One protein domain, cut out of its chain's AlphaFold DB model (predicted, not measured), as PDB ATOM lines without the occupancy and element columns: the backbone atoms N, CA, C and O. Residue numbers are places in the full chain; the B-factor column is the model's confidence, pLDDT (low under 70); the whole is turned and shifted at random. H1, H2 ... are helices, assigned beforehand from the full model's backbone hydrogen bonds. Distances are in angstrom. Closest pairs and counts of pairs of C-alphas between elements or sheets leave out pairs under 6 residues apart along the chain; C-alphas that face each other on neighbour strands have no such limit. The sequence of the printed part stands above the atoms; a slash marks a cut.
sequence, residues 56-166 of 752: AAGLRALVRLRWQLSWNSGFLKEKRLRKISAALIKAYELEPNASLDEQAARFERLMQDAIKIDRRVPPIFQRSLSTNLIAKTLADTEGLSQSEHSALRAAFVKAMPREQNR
ATOM      1  N   ALA A  56      10.999  38.360  -7.368       80.00
ATOM      2  CA  ALA A  56      11.568  37.885  -8.632       80.00
ATOM      3  C   ALA A  56      11.425  36.356  -8.791       80.00
ATOM      4  O   ALA A  56      11.427  35.607  -7.811       80.00
ATOM      5  N   ALA A  57      11.303  35.876 -10.034       82.25
ATOM      6  CA  ALA A  57      11.061  34.459 -10.331       82.25
ATOM      7  C   ALA A  57      12.108  33.515  -9.703       82.25
ATOM      8  O   ALA A  57      11.722  32.498  -9.127       82.25
ATOM      9  N   GLY A  58      13.392  33.895  -9.729       82.56
ATOM     10  CA  GLY A  58      14.491  33.118  -9.138       82.56
ATOM     11  C   GLY A  58      14.385  32.987  -7.619       82.56
ATOM     12  O   GLY A  58      14.464  31.882  -7.086       82.56
ATOM     13  N   LEU A  59      14.070  34.085  -6.922       82.88
ATOM     14  CA  LEU A  59      13.903  34.078  -5.467       82.88
ATOM     15  C   LEU A  59      12.734  33.185  -5.032       82.88
ATOM     16  O   LEU A  59      12.876  32.369  -4.122       82.88
ATOM     17  N   ARG A  60      11.591  33.271  -5.726       87.06
ATOM     18  CA  ARG A  60      10.428  32.410  -5.450       87.06
ATOM     19  C   ARG A  60      10.758  30.931  -5.658       87.06
ATOM     20  O   ARG A  60      10.330  30.088  -4.869       87.06
ATOM     21  N   ALA A  61      11.514  30.607  -6.707       86.06
ATOM     22  CA  ALA A  61      11.934  29.239  -6.994       86.06
ATOM     23  C   ALA A  61      12.887  28.693  -5.916       86.06
ATOM     24  O   ALA A  61      12.699  27.564  -5.468       86.06
ATOM     25  N   LEU A  62      13.825  29.505  -5.418       87.62
ATOM     26  CA  LEU A  62      14.725  29.133  -4.322       87.62
ATOM     27  C   LEU A  62      13.976  28.919  -2.991       87.62
ATOM     28  O   LEU A  62      14.224  27.926  -2.309       87.62
ATOM     29  N   VAL A  63      13.004  29.769  -2.634       85.06
ATOM     30  CA  VAL A  63      12.181  29.553  -1.421       85.06
ATOM     31  C   VAL A  63      11.370  28.251  -1.531       85.06
ATOM     32  O   VAL A  63      11.316  27.467  -0.581       85.06
ATOM     33  N   ARG A  64      10.795  27.958  -2.708       85.56
ATOM     34  CA  ARG A  64      10.099  26.681  -2.967       85.56
ATOM     35  C   ARG A  64      11.041  25.483  -2.906       85.56
ATOM     36  O   ARG A  64      10.661  24.452  -2.352       85.56
ATOM     37  N   LEU A  65      12.253  25.615  -3.448       86.06
ATOM     38  CA  LEU A  65      13.281  24.579  -3.386       86.06
ATOM     39  C   LEU A  65      13.622  24.253  -1.931       86.06
ATOM     40  O   LEU A  65      13.592  23.090  -1.530       86.06
ATOM     41  N   ARG A  66      13.871  25.286  -1.122       83.62
ATOM     42  CA  ARG A  66      14.187  25.162   0.304       83.62
ATOM     43  C   ARG A  66      13.087  24.429   1.065       83.62
ATOM     44  O   ARG A  66      13.379  23.500   1.818       83.62
ATOM     45  N   TRP A  67      11.826  24.787   0.821       82.31
ATOM     46  CA  TRP A  67      10.674  24.087   1.389       82.31
ATOM     47  C   TRP A  67      10.659  22.611   0.969       82.31
ATOM     48  O   TRP A  67      10.665  21.719   1.812       82.31
ATOM     49  N   GLN A  68      10.725  22.335  -0.334       84.50
ATOM     50  CA  GLN A  68      10.603  20.978  -0.868       84.50
ATOM     51  C   GLN A  68      11.753  20.043  -0.445       84.50
ATOM     52  O   GLN A  68      11.537  18.842  -0.293       84.50
ATOM     53  N   LEU A  69      12.964  20.571  -0.237       76.94
ATOM     54  CA  LEU A  69      14.117  19.805   0.254       76.94
ATOM     55  C   LEU A  69      14.078  19.541   1.765       76.94
ATOM     56  O   LEU A  69      14.724  18.606   2.243       76.94
ATOM     57  N   SER A  70      13.339  20.355   2.517       73.88
ATOM     58  CA  SER A  70      13.258  20.253   3.979       73.88
ATOM     59  C   SER A  70      12.259  19.200   4.448       73.88
ATOM     60  O   SER A  70      12.478  18.565   5.479       73.88
ATOM     61  N   TRP A  71      11.197  18.975   3.673       71.88
ATOM     62  CA  TRP A  71      10.143  18.015   3.989       71.88
ATOM     63  C   TRP A  71      10.324  16.733   3.174       71.88
ATOM     64  O   TRP A  71      10.388  16.753   1.944       71.88
ATOM     65  N   ASN A  72      10.436  15.598   3.863       56.03
ATOM     66  CA  ASN A  72      10.826  14.334   3.249       56.03
ATOM     67  C   ASN A  72       9.685  13.311   3.272       56.03
ATOM     68  O   ASN A  72       9.727  12.387   4.072       56.03
ATOM     69  N   SER A  73       8.687  13.469   2.400       55.44
ATOM     70  CA  SER A  73       7.739  12.392   2.057       55.44
ATOM     71  C   SER A  73       6.697  12.863   1.041       55.44
ATOM     72  O   SER A  73       5.979  13.833   1.257       55.44
ATOM     73  N   GLY A  74       6.599  12.161  -0.088       57.91
ATOM     74  CA  GLY A  74       5.489  12.322  -1.024       57.91
ATOM     75  C   GLY A  74       5.804  11.761  -2.408       57.91
ATOM     76  O   GLY A  74       6.844  12.079  -2.979       57.91
ATOM     77  N   PHE A  75       4.871  10.989  -2.968       62.94
ATOM     78  CA  PHE A  75       4.954  10.369  -4.302       62.94
ATOM     79  C   PHE A  75       5.207  11.382  -5.442       62.94
ATOM     80  O   PHE A  75       5.754  11.046  -6.481       62.94
ATOM     81  N   LEU A  76       4.876  12.663  -5.231       71.06
ATOM     82  CA  LEU A  76       5.044  13.745  -6.213       71.06
ATOM     83  C   LEU A  76       6.332  14.575  -6.033       71.06
ATOM     84  O   LEU A  76       6.479  15.615  -6.680       71.06
ATOM     85  N   LYS A  77       7.253  14.171  -5.145       78.88
ATOM     86  CA  LYS A  77       8.459  14.949  -4.803       78.88
ATOM     87  C   LYS A  77       9.336  15.234  -6.023       78.88
ATOM     88  O   LYS A  77       9.695  16.388  -6.241       78.88
ATOM     89  N   GLU A  78       9.627  14.220  -6.831       77.94
ATOM     90  CA  GLU A  78      10.469  14.357  -8.025       77.94
ATOM     91  C   GLU A  78       9.833  15.283  -9.061       77.94
ATOM     92  O   GLU A  78      10.473  16.220  -9.530       77.94
ATOM     93  N   LYS A  79       8.532  15.119  -9.336       81.69
ATOM     94  CA  LYS A  79       7.789  15.990 -10.261       81.69
ATOM     95  C   LYS A  79       7.821  17.460  -9.824       81.69
ATOM     96  O   LYS A  79       7.948  18.353 -10.662       81.69
ATOM     97  N   ARG A  80       7.724  17.732  -8.516       83.69
ATOM     98  CA  ARG A  80       7.837  19.095  -7.965       83.69
ATOM     99  C   ARG A  80       9.260  19.640  -8.067       83.69
ATOM    100  O   ARG A  80       9.408  20.790  -8.467       83.69
ATOM    101  N   LEU A  81      10.275  18.837  -7.738       83.62
ATOM    102  CA  LEU A  81      11.680  19.238  -7.857       83.62
ATOM    103  C   LEU A  81      12.040  19.564  -9.308       83.62
ATOM    104  O   LEU A  81      12.563  20.644  -9.535       83.62
ATOM    105  N   ARG A  82      11.621  18.751 -10.289       84.56
ATOM    106  CA  ARG A  82      11.822  19.053 -11.719       84.56
ATOM    107  C   ARG A  82      11.209  20.395 -12.128       84.56
ATOM    108  O   ARG A  82      11.858  21.199 -12.789       84.56
ATOM    109  N   LYS A  83       9.980  20.690 -11.682       87.81
ATOM    110  CA  LYS A  83       9.320  21.981 -11.958       87.81
ATOM    111  C   LYS A  83      10.054  23.166 -11.315       87.81
ATOM    112  O   LYS A  83      10.088  24.248 -11.895       87.81
ATOM    113  N   ILE A  84      10.604  22.980 -10.116       87.88
ATOM    114  CA  ILE A  84      11.376  24.010  -9.407       87.88
ATOM    115  C   ILE A  84      12.736  24.224 -10.082       87.88
ATOM    116  O   ILE A  84      13.101  25.369 -10.323       87.88
ATOM    117  N   SER A  85      13.438  23.150 -10.444       86.81
ATOM    118  CA  SER A  85      14.694  23.194 -11.196       86.81
ATOM    119  C   SER A  85      14.518  23.898 -12.539       86.81
ATOM    120  O   SER A  85      15.245  24.843 -12.806       86.81
ATOM    121  N   ALA A  86      13.489  23.557 -13.323       86.50
ATOM    122  CA  ALA A  86      13.192  24.247 -14.582       86.50
ATOM    123  C   ALA A  86      12.929  25.752 -14.380       86.50
ATOM    124  O   ALA A  86      13.335  26.583 -15.191       86.50
ATOM    125  N   ALA A  87      12.280  26.128 -13.272       87.75
ATOM    126  CA  ALA A  87      12.081  27.532 -12.923       87.75
ATOM    127  C   ALA A  87      13.390  28.235 -12.517       87.75
ATOM    128  O   ALA A  87      13.545  29.412 -12.830       87.75
ATOM    129  N   LEU A  88      14.321  27.541 -11.851       88.75
ATOM    130  CA  LEU A  88      15.653  28.065 -11.523       88.75
ATOM    131  C   LEU A  88      16.518  28.221 -12.772       88.75
ATOM    132  O   LEU A  88      17.096  29.285 -12.964       88.75
ATOM    133  N   ILE A  89      16.539  27.206 -13.636       87.88
ATOM    134  CA  ILE A  89      17.237  27.219 -14.925       87.88
ATOM    135  C   ILE A  89      16.759  28.409 -15.755       87.88
ATOM    136  O   ILE A  89      17.566  29.224 -16.183       87.88
ATOM    137  N   LYS A  90      15.440  28.599 -15.875       89.62
ATOM    138  CA  LYS A  90      14.870  29.745 -16.591       89.62
ATOM    139  C   LYS A  90      15.175  31.092 -15.924       89.62
ATOM    140  O   LYS A  90      15.429  32.065 -16.619       89.62
ATOM    141  N   ALA A  91      15.099  31.184 -14.595       88.00
ATOM    142  CA  ALA A  91      15.247  32.458 -13.884       88.00
ATOM    143  C   ALA A  91      16.696  32.949 -13.770       88.00
ATOM    144  O   ALA A  91      16.909  34.150 -13.608       88.00
ATOM    145  N   TYR A  92      17.661  32.032 -13.811       89.19
ATOM    146  CA  TYR A  92      19.094  32.326 -13.769       89.19
ATOM    147  C   TYR A  92      19.783  32.087 -15.118       89.19
ATOM    148  O   TYR A  92      21.007  32.150 -15.176       89.19
ATOM    149  N   GLU A  93      19.005  31.834 -16.179       86.44
ATOM    150  CA  GLU A  93      19.486  31.590 -17.544       86.44
ATOM    151  C   GLU A  93      20.558  30.488 -17.591       86.44
ATOM    152  O   GLU A  93      21.588  30.628 -18.238       86.44
ATOM    153  N   LEU A  94      20.364  29.394 -16.851       85.69
ATOM    154  CA  LEU A  94      21.313  28.279 -16.856       85.69
ATOM    155  C   LEU A  94      21.162  27.494 -18.163       85.69
ATOM    156  O   LEU A  94      20.047  27.189 -18.584       85.69
ATOM    157  N   GLU A  95      22.278  27.163 -18.800       79.94
ATOM    158  CA  GLU A  95      22.309  26.449 -20.077       79.94
ATOM    159  C   GLU A  95      22.927  25.066 -19.852       79.94
ATOM    160  O   GLU A  95      24.122  24.979 -19.570       79.94
ATOM    161  N   PRO A  96      22.162  23.965 -19.971       66.62
ATOM    162  CA  PRO A  96      22.664  22.622 -19.667       66.62
ATOM    163  C   PRO A  96      23.913  22.216 -20.469       66.62
ATOM    164  O   PRO A  96      24.740  21.464 -19.964       66.62
ATOM    165  N   ASN A  97      24.073  22.759 -21.683       66.44
ATOM    166  CA  ASN A  97      25.147  22.410 -22.618       66.44
ATOM    167  C   ASN A  97      26.295  23.440 -22.682       66.44
ATOM    168  O   ASN A  97      27.256  23.221 -23.417       66.44
ATOM    169  N   ALA A  98      26.204  24.566 -21.962       72.69
ATOM    170  CA  ALA A  98      27.251  25.593 -21.952       72.69
ATOM    171  C   ALA A  98      28.364  25.245 -20.954       72.69
ATOM    172  O   ALA A  98      28.126  24.561 -19.953       72.69
ATOM    173  N   SER A  99      29.582  25.748 -21.172       78.50
ATOM    174  CA  SER A  99      30.696  25.429 -20.275       78.50
ATOM    175  C   SER A  99      30.444  25.962 -18.854       78.50
ATOM    176  O   SER A  99      29.870  27.035 -18.648       78.50
ATOM    177  N   LEU A 100      30.889  25.220 -17.831       79.81
ATOM    178  CA  LEU A 100      30.702  25.620 -16.426       79.81
ATOM    179  C   LEU A 100      31.398  26.954 -16.087       79.81
ATOM    180  O   LEU A 100      30.982  27.632 -15.146       79.81
ATOM    181  N   ASP A 101      32.441  27.333 -16.835       74.12
ATOM    182  CA  ASP A 101      33.138  28.612 -16.665       74.12
ATOM    183  C   ASP A 101      32.339  29.790 -17.263       74.12
ATOM    184  O   ASP A 101      32.280  30.845 -16.632       74.12
ATOM    185  N   GLU A 102      31.645  29.615 -18.397       77.81
ATOM    186  CA  GLU A 102      30.734  30.635 -18.961       77.81
ATOM    187  C   GLU A 102      29.531  30.897 -18.044       77.81
ATOM    188  O   GLU A 102      29.038  32.021 -17.934       77.81
ATOM    189  N   GLN A 103      29.095  29.871 -17.312       81.88
ATOM    190  CA  GLN A 103      27.983  29.962 -16.366       81.88
ATOM    191  C   GLN A 103      28.397  30.458 -14.969       81.88
ATOM    192  O   GLN A 103      27.536  30.640 -14.105       81.88
ATOM    193  N   ALA A 104      29.685  30.736 -14.726       79.94
ATOM    194  CA  ALA A 104      30.203  31.079 -13.398       79.94
ATOM    195  C   ALA A 104      29.524  32.313 -12.776       79.94
ATOM    196  O   ALA A 104      29.141  32.277 -11.606       79.94
ATOM    197  N   ALA A 105      29.304  33.375 -13.560       81.88
ATOM    198  CA  ALA A 105      28.612  34.580 -13.091       81.88
ATOM    199  C   ALA A 105      27.128  34.309 -12.760       81.88
ATOM    200  O   ALA A 105      26.571  34.882 -11.819       81.88
ATOM    201  N   ARG A 106      26.486  33.395 -13.502       88.00
ATOM    202  CA  ARG A 106      25.093  32.975 -13.275       88.00
ATOM    203  C   ARG A 106      24.980  32.140 -11.994       88.00
ATOM    204  O   ARG A 106      24.086  32.386 -11.181       88.00
ATOM    205  N   PHE A 107      25.930  31.230 -11.757       87.56
ATOM    206  CA  PHE A 107      26.041  30.479 -10.501       87.56
ATOM    207  C   PHE A 107      26.308  31.393  -9.305       87.56
ATOM    208  O   PHE A 107      25.684  31.214  -8.261       87.56
ATOM    209  N   GLU A 108      27.168  32.403  -9.452       84.38
ATOM    210  CA  GLU A 108      27.439  33.370  -8.386       84.38
ATOM    211  C   GLU A 108      26.175  34.153  -8.016       84.38
ATOM    212  O   GLU A 108      25.821  34.240  -6.839       84.38
ATOM    213  N   ARG A 109      25.423  34.641  -9.011       86.94
ATOM    214  CA  ARG A 109      24.141  35.324  -8.785       86.94
ATOM    215  C   ARG A 109      23.128  34.426  -8.068       86.94
ATOM    216  O   ARG A 109      22.481  34.874  -7.119       86.94
ATOM    217  N   LEU A 110      23.012  33.161  -8.481       88.56
ATOM    218  CA  LEU A 110      22.142  32.174  -7.835       88.56
ATOM    219  C   LEU A 110      22.547  31.954  -6.373       88.56
ATOM    220  O   LEU A 110      21.691  31.998  -5.487       88.56
ATOM    221  N   MET A 111      23.840  31.777  -6.097       85.56
ATOM    222  CA  MET A 111      24.343  31.556  -4.738       85.56
ATOM    223  C   MET A 111      24.199  32.795  -3.848       85.56
ATOM    224  O   MET A 111      23.809  32.670  -2.685       85.56
ATOM    225  N   GLN A 112      24.429  33.998  -4.381       84.38
ATOM    226  CA  GLN A 112      24.174  35.246  -3.658       84.38
ATOM    227  C   GLN A 112      22.696  35.378  -3.273       84.38
ATOM    228  O   GLN A 112      22.380  35.753  -2.142       84.38
ATOM    229  N   ASP A 113      21.779  35.039  -4.177       85.69
ATOM    230  CA  ASP A 113      20.343  35.085  -3.906       85.69
ATOM    231  C   ASP A 113      19.885  33.983  -2.936       85.69
ATOM    232  O   ASP A 113      19.052  34.246  -2.064       85.69
ATOM    233  N   ALA A 114      20.479  32.787  -3.000       83.50
ATOM    234  CA  ALA A 114      20.253  31.725  -2.017       83.50
ATOM    235  C   ALA A 114      20.655  32.175  -0.598       83.50
ATOM    236  O   ALA A 114      19.885  32.006   0.351       83.50
ATOM    237  N   ILE A 115      21.799  32.854  -0.461       77.12
ATOM    238  CA  ILE A 115      22.256  33.440   0.809       77.12
ATOM    239  C   ILE A 115      21.329  34.575   1.266       77.12
ATOM    240  O   ILE A 115      20.998  34.672   2.451       77.12
ATOM    241  N   LYS A 116      20.868  35.442   0.351       79.00
ATOM    242  CA  LYS A 116      19.903  36.509   0.680       79.00
ATOM    243  C   LYS A 116      18.589  35.938   1.214       79.00
ATOM    244  O   LYS A 116      18.029  36.505   2.151       79.00
ATOM    245  N   ILE A 117      18.108  34.819   0.670       77.19
ATOM    246  CA  ILE A 117      16.910  34.133   1.177       77.19
ATOM    247  C   ILE A 117      17.141  33.596   2.583       77.19
ATOM    248  O   ILE A 117      16.291  33.802   3.447       77.19
ATOM    249  N   ASP A 118      18.298  32.986   2.843       69.31
ATOM    250  CA  ASP A 118      18.654  32.520   4.185       69.31
ATOM    251  C   ASP A 118      18.714  33.670   5.214       69.31
ATOM    252  O   ASP A 118      18.452  33.444   6.398       69.31
ATOM    253  N   ARG A 119      18.981  34.911   4.774       70.75
ATOM    254  CA  ARG A 119      18.929  36.127   5.608       70.75
ATOM    255  C   ARG A 119      17.512  36.694   5.783       70.75
ATOM    256  O   ARG A 119      17.181  37.140   6.880       70.75
ATOM    257  N   ARG A 120      16.702  36.720   4.718       71.25
ATOM    258  CA  ARG A 120      15.392  37.406   4.662       71.25
ATOM    259  C   ARG A 120      14.222  36.545   5.144       71.25
ATOM    260  O   ARG A 120      13.246  37.082   5.665       71.25
ATOM    261  N   VAL A 121      14.304  35.227   4.955       70.62
ATOM    262  CA  VAL A 121      13.246  34.274   5.309       70.62
ATOM    263  C   VAL A 121      13.786  33.303   6.364       70.62
ATOM    264  O   VAL A 121      14.634  32.458   6.043       70.62
ATOM    265  N   PRO A 122      13.322  33.384   7.623       67.50
ATOM    266  CA  PRO A 122      13.839  32.527   8.681       67.50
ATOM    267  C   PRO A 122      13.581  31.036   8.366       67.50
ATOM    268  O   PRO A 122      12.467  30.675   7.981       67.50
ATOM    269  N   PRO A 123      14.591  30.149   8.504       66.56
ATOM    270  CA  PRO A 123      14.465  28.708   8.257       66.56
ATOM    271  C   PRO A 123      13.674  28.001   9.362       66.56
ATOM    272  O   PRO A 123      14.235  27.278  10.190       66.56
ATOM    273  N   ILE A 124      12.363  28.197   9.397       65.88
ATOM    274  CA  ILE A 124      11.491  27.548  10.380       65.88
ATOM    275  C   ILE A 124      11.148  26.164   9.863       65.88
ATOM    276  O   ILE A 124      10.508  26.028   8.824       65.88
ATOM    277  N   PHE A 125      11.659  25.140  10.547       61.56
ATOM    278  CA  PHE A 125      11.594  23.737  10.113       61.56
ATOM    279  C   PHE A 125      12.193  23.477   8.715       61.56
ATOM    280  O   PHE A 125      11.987  22.415   8.132       61.56
ATOM    281  N   GLN A 126      12.983  24.423   8.195       70.00
ATOM    282  CA  GLN A 126      13.644  24.338   6.895       70.00
ATOM    283  C   GLN A 126      15.168  24.195   7.039       70.00
ATOM    284  O   GLN A 126      15.779  24.701   7.989       70.00
ATOM    285  N   ARG A 127      15.790  23.501   6.083       69.25
ATOM    286  CA  ARG A 127      17.246  23.419   5.889       69.25
ATOM    287  C   ARG A 127      17.740  24.645   5.112       69.25
ATOM    288  O   ARG A 127      16.972  25.246   4.361       69.25
ATOM    289  N   SER A 128      19.000  25.032   5.296       70.94
ATOM    290  CA  SER A 128      19.650  26.021   4.424       70.94
ATOM    291  C   SER A 128      19.894  25.420   3.040       70.94
ATOM    292  O   SER A 128      20.035  24.202   2.887       70.94
ATOM    293  N   LEU A 129      19.926  26.273   2.020       76.00
ATOM    294  CA  LEU A 129      20.273  25.842   0.671       76.00
ATOM    295  C   LEU A 129      21.799  25.769   0.551       76.00
ATOM    296  O   LEU A 129      22.466  26.789   0.411       76.00
ATOM    297  N   SER A 130      22.358  24.561   0.626       74.06
ATOM    298  CA  SER A 130      23.792  24.345   0.416       74.06
ATOM    299  C   SER A 130      24.139  24.198  -1.067       74.06
ATOM    300  O   SER A 130      23.306  23.772  -1.874       74.06
ATOM    301  N   THR A 131      25.400  24.484  -1.407       74.69
ATOM    302  CA  THR A 131      25.989  24.253  -2.740       74.69
ATOM    303  C   THR A 131      25.700  22.839  -3.237       74.69
ATOM    304  O   THR A 131      25.246  22.645  -4.358       74.69
ATOM    305  N   ASN A 132      25.874  21.845  -2.362       75.75
ATOM    306  CA  ASN A 132      25.635  20.442  -2.678       75.75
ATOM    307  C   ASN A 132      24.150  20.136  -2.950       75.75
ATOM    308  O   ASN A 132      23.834  19.403  -3.882       75.75
ATOM    309  N   LEU A 133      23.224  20.702  -2.167       77.94
ATOM    310  CA  LEU A 133      21.787  20.474  -2.355       77.94
ATOM    311  C   LEU A 133      21.273  21.085  -3.663       77.94
ATOM    312  O   LEU A 133      20.493  20.442  -4.367       77.94
ATOM    313  N   ILE A 134      21.722  22.297  -3.995       82.31
ATOM    314  CA  ILE A 134      21.369  22.965  -5.253       82.31
ATOM    315  C   ILE A 134      21.965  22.193  -6.436       82.31
ATOM    316  O   ILE A 134      21.217  21.787  -7.324       82.31
ATOM    317  N   ALA A 135      23.274  21.915  -6.407       82.12
ATOM    318  CA  ALA A 135      23.968  21.200  -7.478       82.12
ATOM    319  C   ALA A 135      23.364  19.812  -7.721       82.12
ATOM    320  O   ALA A 135      23.118  19.442  -8.863       82.12
ATOM    321  N   LYS A 136      23.055  19.068  -6.652       82.19
ATOM    322  CA  LYS A 136      22.396  17.763  -6.757       82.19
ATOM    323  C   LYS A 136      21.005  17.858  -7.367       82.19
ATOM    324  O   LYS A 136      20.680  17.074  -8.243       82.19
ATOM    325  N   THR A 137      20.188  18.814  -6.932       83.50
ATOM    326  CA  THR A 137      18.817  18.925  -7.451       83.50
ATOM    327  C   THR A 137      18.806  19.272  -8.942       83.50
ATOM    328  O   THR A 137      17.973  18.750  -9.683       83.50
ATOM    329  N   LEU A 138      19.732  20.129  -9.383       83.88
ATOM    330  CA  LEU A 138      19.898  20.468 -10.795       83.88
ATOM    331  C   LEU A 138      20.433  19.270 -11.596       83.88
ATOM    332  O   LEU A 138      19.814  18.900 -12.587       83.88
ATOM    333  N   ALA A 139      21.489  18.603 -11.117       81.81
ATOM    334  CA  ALA A 139      22.065  17.426 -11.772       81.81
ATOM    335  C   ALA A 139      21.064  16.266 -11.913       81.81
ATOM    336  O   ALA A 139      20.920  15.712 -12.998       81.81
ATOM    337  N   ASP A 140      20.314  15.954 -10.849       80.38
ATOM    338  CA  ASP A 140      19.289  14.901 -10.851       80.38
ATOM    339  C   ASP A 140      18.117  15.239 -11.800       80.38
ATOM    340  O   ASP A 140      17.419  14.344 -12.278       80.38
ATOM    341  N   THR A 141      17.860  16.529 -12.055       80.12
ATOM    342  CA  THR A 141      16.789  16.966 -12.967       80.12
ATOM    343  C   THR A 141      17.212  16.871 -14.429       80.12
ATOM    344  O   THR A 141      16.415  16.414 -15.245       80.12
ATOM    345  N   GLU A 142      18.445  17.277 -14.732       79.62
ATOM    346  CA  GLU A 142      19.021  17.248 -16.083       79.62
ATOM    347  C   GLU A 142      19.572  15.861 -16.465       79.62
ATOM    348  O   GLU A 142      19.947  15.639 -17.610       79.62
ATOM    349  N   GLY A 143      19.597  14.904 -15.530       78.88
ATOM    350  CA  GLY A 143      20.049  13.534 -15.790       78.88
ATOM    351  C   GLY A 143      21.565  13.406 -15.961       78.88
ATOM    352  O   GLY A 143      22.020  12.517 -16.675       78.88
ATOM    353  N   LEU A 144      22.340  14.283 -15.315       80.56
ATOM    354  CA  LEU A 144      23.800  14.316 -15.430       80.56
ATOM    355  C   LEU A 144      24.465  13.086 -14.787       80.56
ATOM    356  O   LEU A 144      23.995  12.545 -13.782       80.56
ATOM    357  N   SER A 145      25.612  12.676 -15.330       79.25
ATOM    358  CA  SER A 145      26.454  11.619 -14.765       79.25
ATOM    359  C   SER A 145      27.079  12.028 -13.419       79.25
ATOM    360  O   SER A 145      27.159  13.203 -13.059       79.25
ATOM    361  N   GLN A 146      27.605  11.056 -12.662       72.44
ATOM    362  CA  GLN A 146      28.300  11.315 -11.385       72.44
ATOM    363  C   GLN A 146      29.525  12.240 -11.531       72.44
ATOM    364  O   GLN A 146      29.832  13.028 -10.630       72.44
ATOM    365  N   SER A 147      30.220  12.158 -12.670       72.56
ATOM    366  CA  SER A 147      31.381  13.006 -12.963       72.56
ATOM    367  C   SER A 147      30.966  14.467 -13.185       72.56
ATOM    368  O   SER A 147      31.534  15.378 -12.580       72.56
ATOM    369  N   GLU A 148      29.891  14.683 -13.941       76.69
ATOM    370  CA  GLU A 148      29.306  15.998 -14.213       76.69
ATOM    371  C   GLU A 148      28.666  16.598 -12.960       76.69
ATOM    372  O   GLU A 148      28.802  17.793 -12.706       76.69
ATOM    373  N   HIS A 149      28.049  15.773 -12.108       75.38
ATOM    374  CA  HIS A 149      27.536  16.209 -10.809       75.38
ATOM    375  C   HIS A 149      28.657  16.749  -9.912       75.38
ATOM    376  O   HIS A 149      28.503  17.794  -9.271       75.38
ATOM    377  N   SER A 150      29.811  16.079  -9.903       72.81
ATOM    378  CA  SER A 150      30.990  16.513  -9.147       72.81
ATOM    379  C   SER A 150      31.576  17.817  -9.701       72.81
ATOM    380  O   SER A 150      31.896  18.722  -8.925       72.81
ATOM    381  N   ALA A 151      31.645  17.956 -11.029       77.62
ATOM    382  CA  ALA A 151      32.097  19.175 -11.696       77.62
ATOM    383  C   ALA A 151      31.154  20.365 -11.434       77.62
ATOM    384  O   ALA A 151      31.604  21.447 -11.051       77.62
ATOM    385  N   LEU A 152      29.839  20.148 -11.538       81.19
ATOM    386  CA  LEU A 152      28.817  21.149 -11.239       81.19
ATOM    387  C   LEU A 152      28.887  21.589  -9.772       81.19
ATOM    388  O   LEU A 152      28.846  22.781  -9.465       81.19
ATOM    389  N   ARG A 153      29.060  20.641  -8.845       79.00
ATOM    390  CA  ARG A 153      29.259  20.950  -7.425       79.00
ATOM    391  C   ARG A 153      30.500  21.817  -7.211       79.00
ATOM    392  O   ARG A 153      30.417  22.798  -6.475       79.00
ATOM    393  N   ALA A 154      31.626  21.488  -7.845       74.62
ATOM    394  CA  ALA A 154      32.850  22.283  -7.754       74.62
ATOM    395  C   ALA A 154      32.655  23.710  -8.299       74.62
ATOM    396  O   ALA A 154      33.143  24.667  -7.694       74.62
ATOM    397  N   ALA A 155      31.879  23.872  -9.376       80.06
ATOM    398  CA  ALA A 155      31.519  25.179  -9.921       80.06
ATOM    399  C   ALA A 155      30.686  26.015  -8.929       80.06
ATOM    400  O   ALA A 155      31.023  27.170  -8.669       80.06
ATOM    401  N   PHE A 156      29.672  25.423  -8.288       80.00
ATOM    402  CA  PHE A 156      28.886  26.102  -7.247       80.00
ATOM    403  C   PHE A 156      29.707  26.449  -5.996       80.00
ATOM    404  O   PHE A 156      29.498  27.507  -5.406       80.00
ATOM    405  N   VAL A 157      30.655  25.596  -5.593       73.94
ATOM    406  CA  VAL A 157      31.592  25.895  -4.492       73.94
ATOM    407  C   VAL A 157      32.503  27.070  -4.861       73.94
ATOM    408  O   VAL A 157      32.691  27.977  -4.056       73.94
ATOM    409  N   LYS A 158      33.022  27.105  -6.095       76.25
ATOM    410  CA  LYS A 158      33.837  28.212  -6.628       76.25
ATOM    411  C   LYS A 158      33.053  29.531  -6.719       76.25
ATOM    412  O   LYS A 158      33.668  30.587  -6.603       76.25
ATOM    413  N   ALA A 159      31.736  29.459  -6.903       77.19
ATOM    414  CA  ALA A 159      30.821  30.596  -6.988       77.19
ATOM    415  C   ALA A 159      30.312  31.107  -5.621       77.19
ATOM    416  O   ALA A 159      29.505  32.037  -5.570       77.19
ATOM    417  N   MET A 160      30.749  30.517  -4.501       72.31
ATOM    418  CA  MET A 160      30.385  30.999  -3.164       72.31
ATOM    419  C   MET A 160      31.114  32.311  -2.820       72.31
ATOM    420  O   MET A 160      32.342  32.366  -2.908       72.31
ATOM    421  N   PRO A 161      30.402  33.359  -2.360       66.81
ATOM    422  CA  PRO A 161      31.033  34.616  -1.960       66.81
ATOM    423  C   PRO A 161      31.924  34.442  -0.714       66.81
ATOM    424  O   PRO A 161      31.542  33.769   0.246       66.81
ATOM    425  N   ARG A 162      33.112  35.077  -0.727       51.53
ATOM    426  CA  ARG A 162      34.145  34.983   0.331       51.53
ATOM    427  C   ARG A 162      33.725  35.620   1.664       51.53
ATOM    428  O   ARG A 162      34.110  35.117   2.715       51.53
ATOM    429  N   GLU A 163      32.910  36.675   1.641       52.53
ATOM    430  CA  GLU A 163      32.384  37.318   2.850       52.53
ATOM    431  C   GLU A 163      30.950  36.878   3.152       52.53
ATOM    432  O   GLU A 163      29.972  37.294   2.524       52.53
ATOM    433  N   GLN A 164      30.809  36.048   4.182       60.94
ATOM    434  CA  GLN A 164      29.511  35.617   4.685       60.94
ATOM    435  C   GLN A 164      29.125  36.432   5.918       60.94
ATOM    436  O   GLN A 164      29.238  35.957   7.047       60.94
ATOM    437  N   ASN A 165      28.617  37.652   5.725       55.81
ATOM    438  CA  ASN A 165      28.002  38.370   6.842       55.81
ATOM    439  C   ASN A 165      26.735  37.604   7.290       55.81
ATOM    440  O   ASN A 165      25.791  37.424   6.509       55.81
ATOM    441  N   ARG A 166      26.744  37.037   8.501       61.94
ATOM    442  CA  ARG A 166      25.665  36.164   8.995       61.94
ATOM    443  C   ARG A 166      24.525  37.040   9.511       61.94
ATOM    444  O   ARG A 166      24.719  37.826  10.431       61.94
TER     445      ARG A 166
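What this domain is: This is residues 56 to 166 of the 752 residues of an uncharacterized protein of Thalassococcus halodurans (UniProt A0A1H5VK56). What shape is it? The longest helix, H3, bridges two helical hairpins, H1-H2 and H4-H5, and H2 crosses H4. What builds it? The printed part has 111 residues with five named helices, H1 to H5 in order, all helix. It is compact, radius of gyration of the C-alphas 13.3 A, spanning 37 by 35 by 24 A.

How they stand to each other: What touches what? H3, residues 104 to 120, touches H1, residues 57 to 70; C-alphas 62 and 114 are closest, 6.5 A apart. And the hairpins? H2, residues 77 to 91, touches H4, residues 131 to 142, about perpendicular at 80 degrees; C-alphas 82 and 141 are closest, 5.5 A apart. Each helix has every O i to N i+4 pair within hydrogen-bond range.

Where its parts are: Where does H1 begin? C-alpha 57 is at (11.061, 34.459, -10.331). And the last helix? H5, residues 146 to 158, ends at (33.837, 28.212, -6.628).

The domain as a whole: Is it cut? The printed part has no cut. What of the last residues? Residues 161 to 166 have pLDDT under 70, as do, among others, residues 72 to 75 and residues 122 to 125.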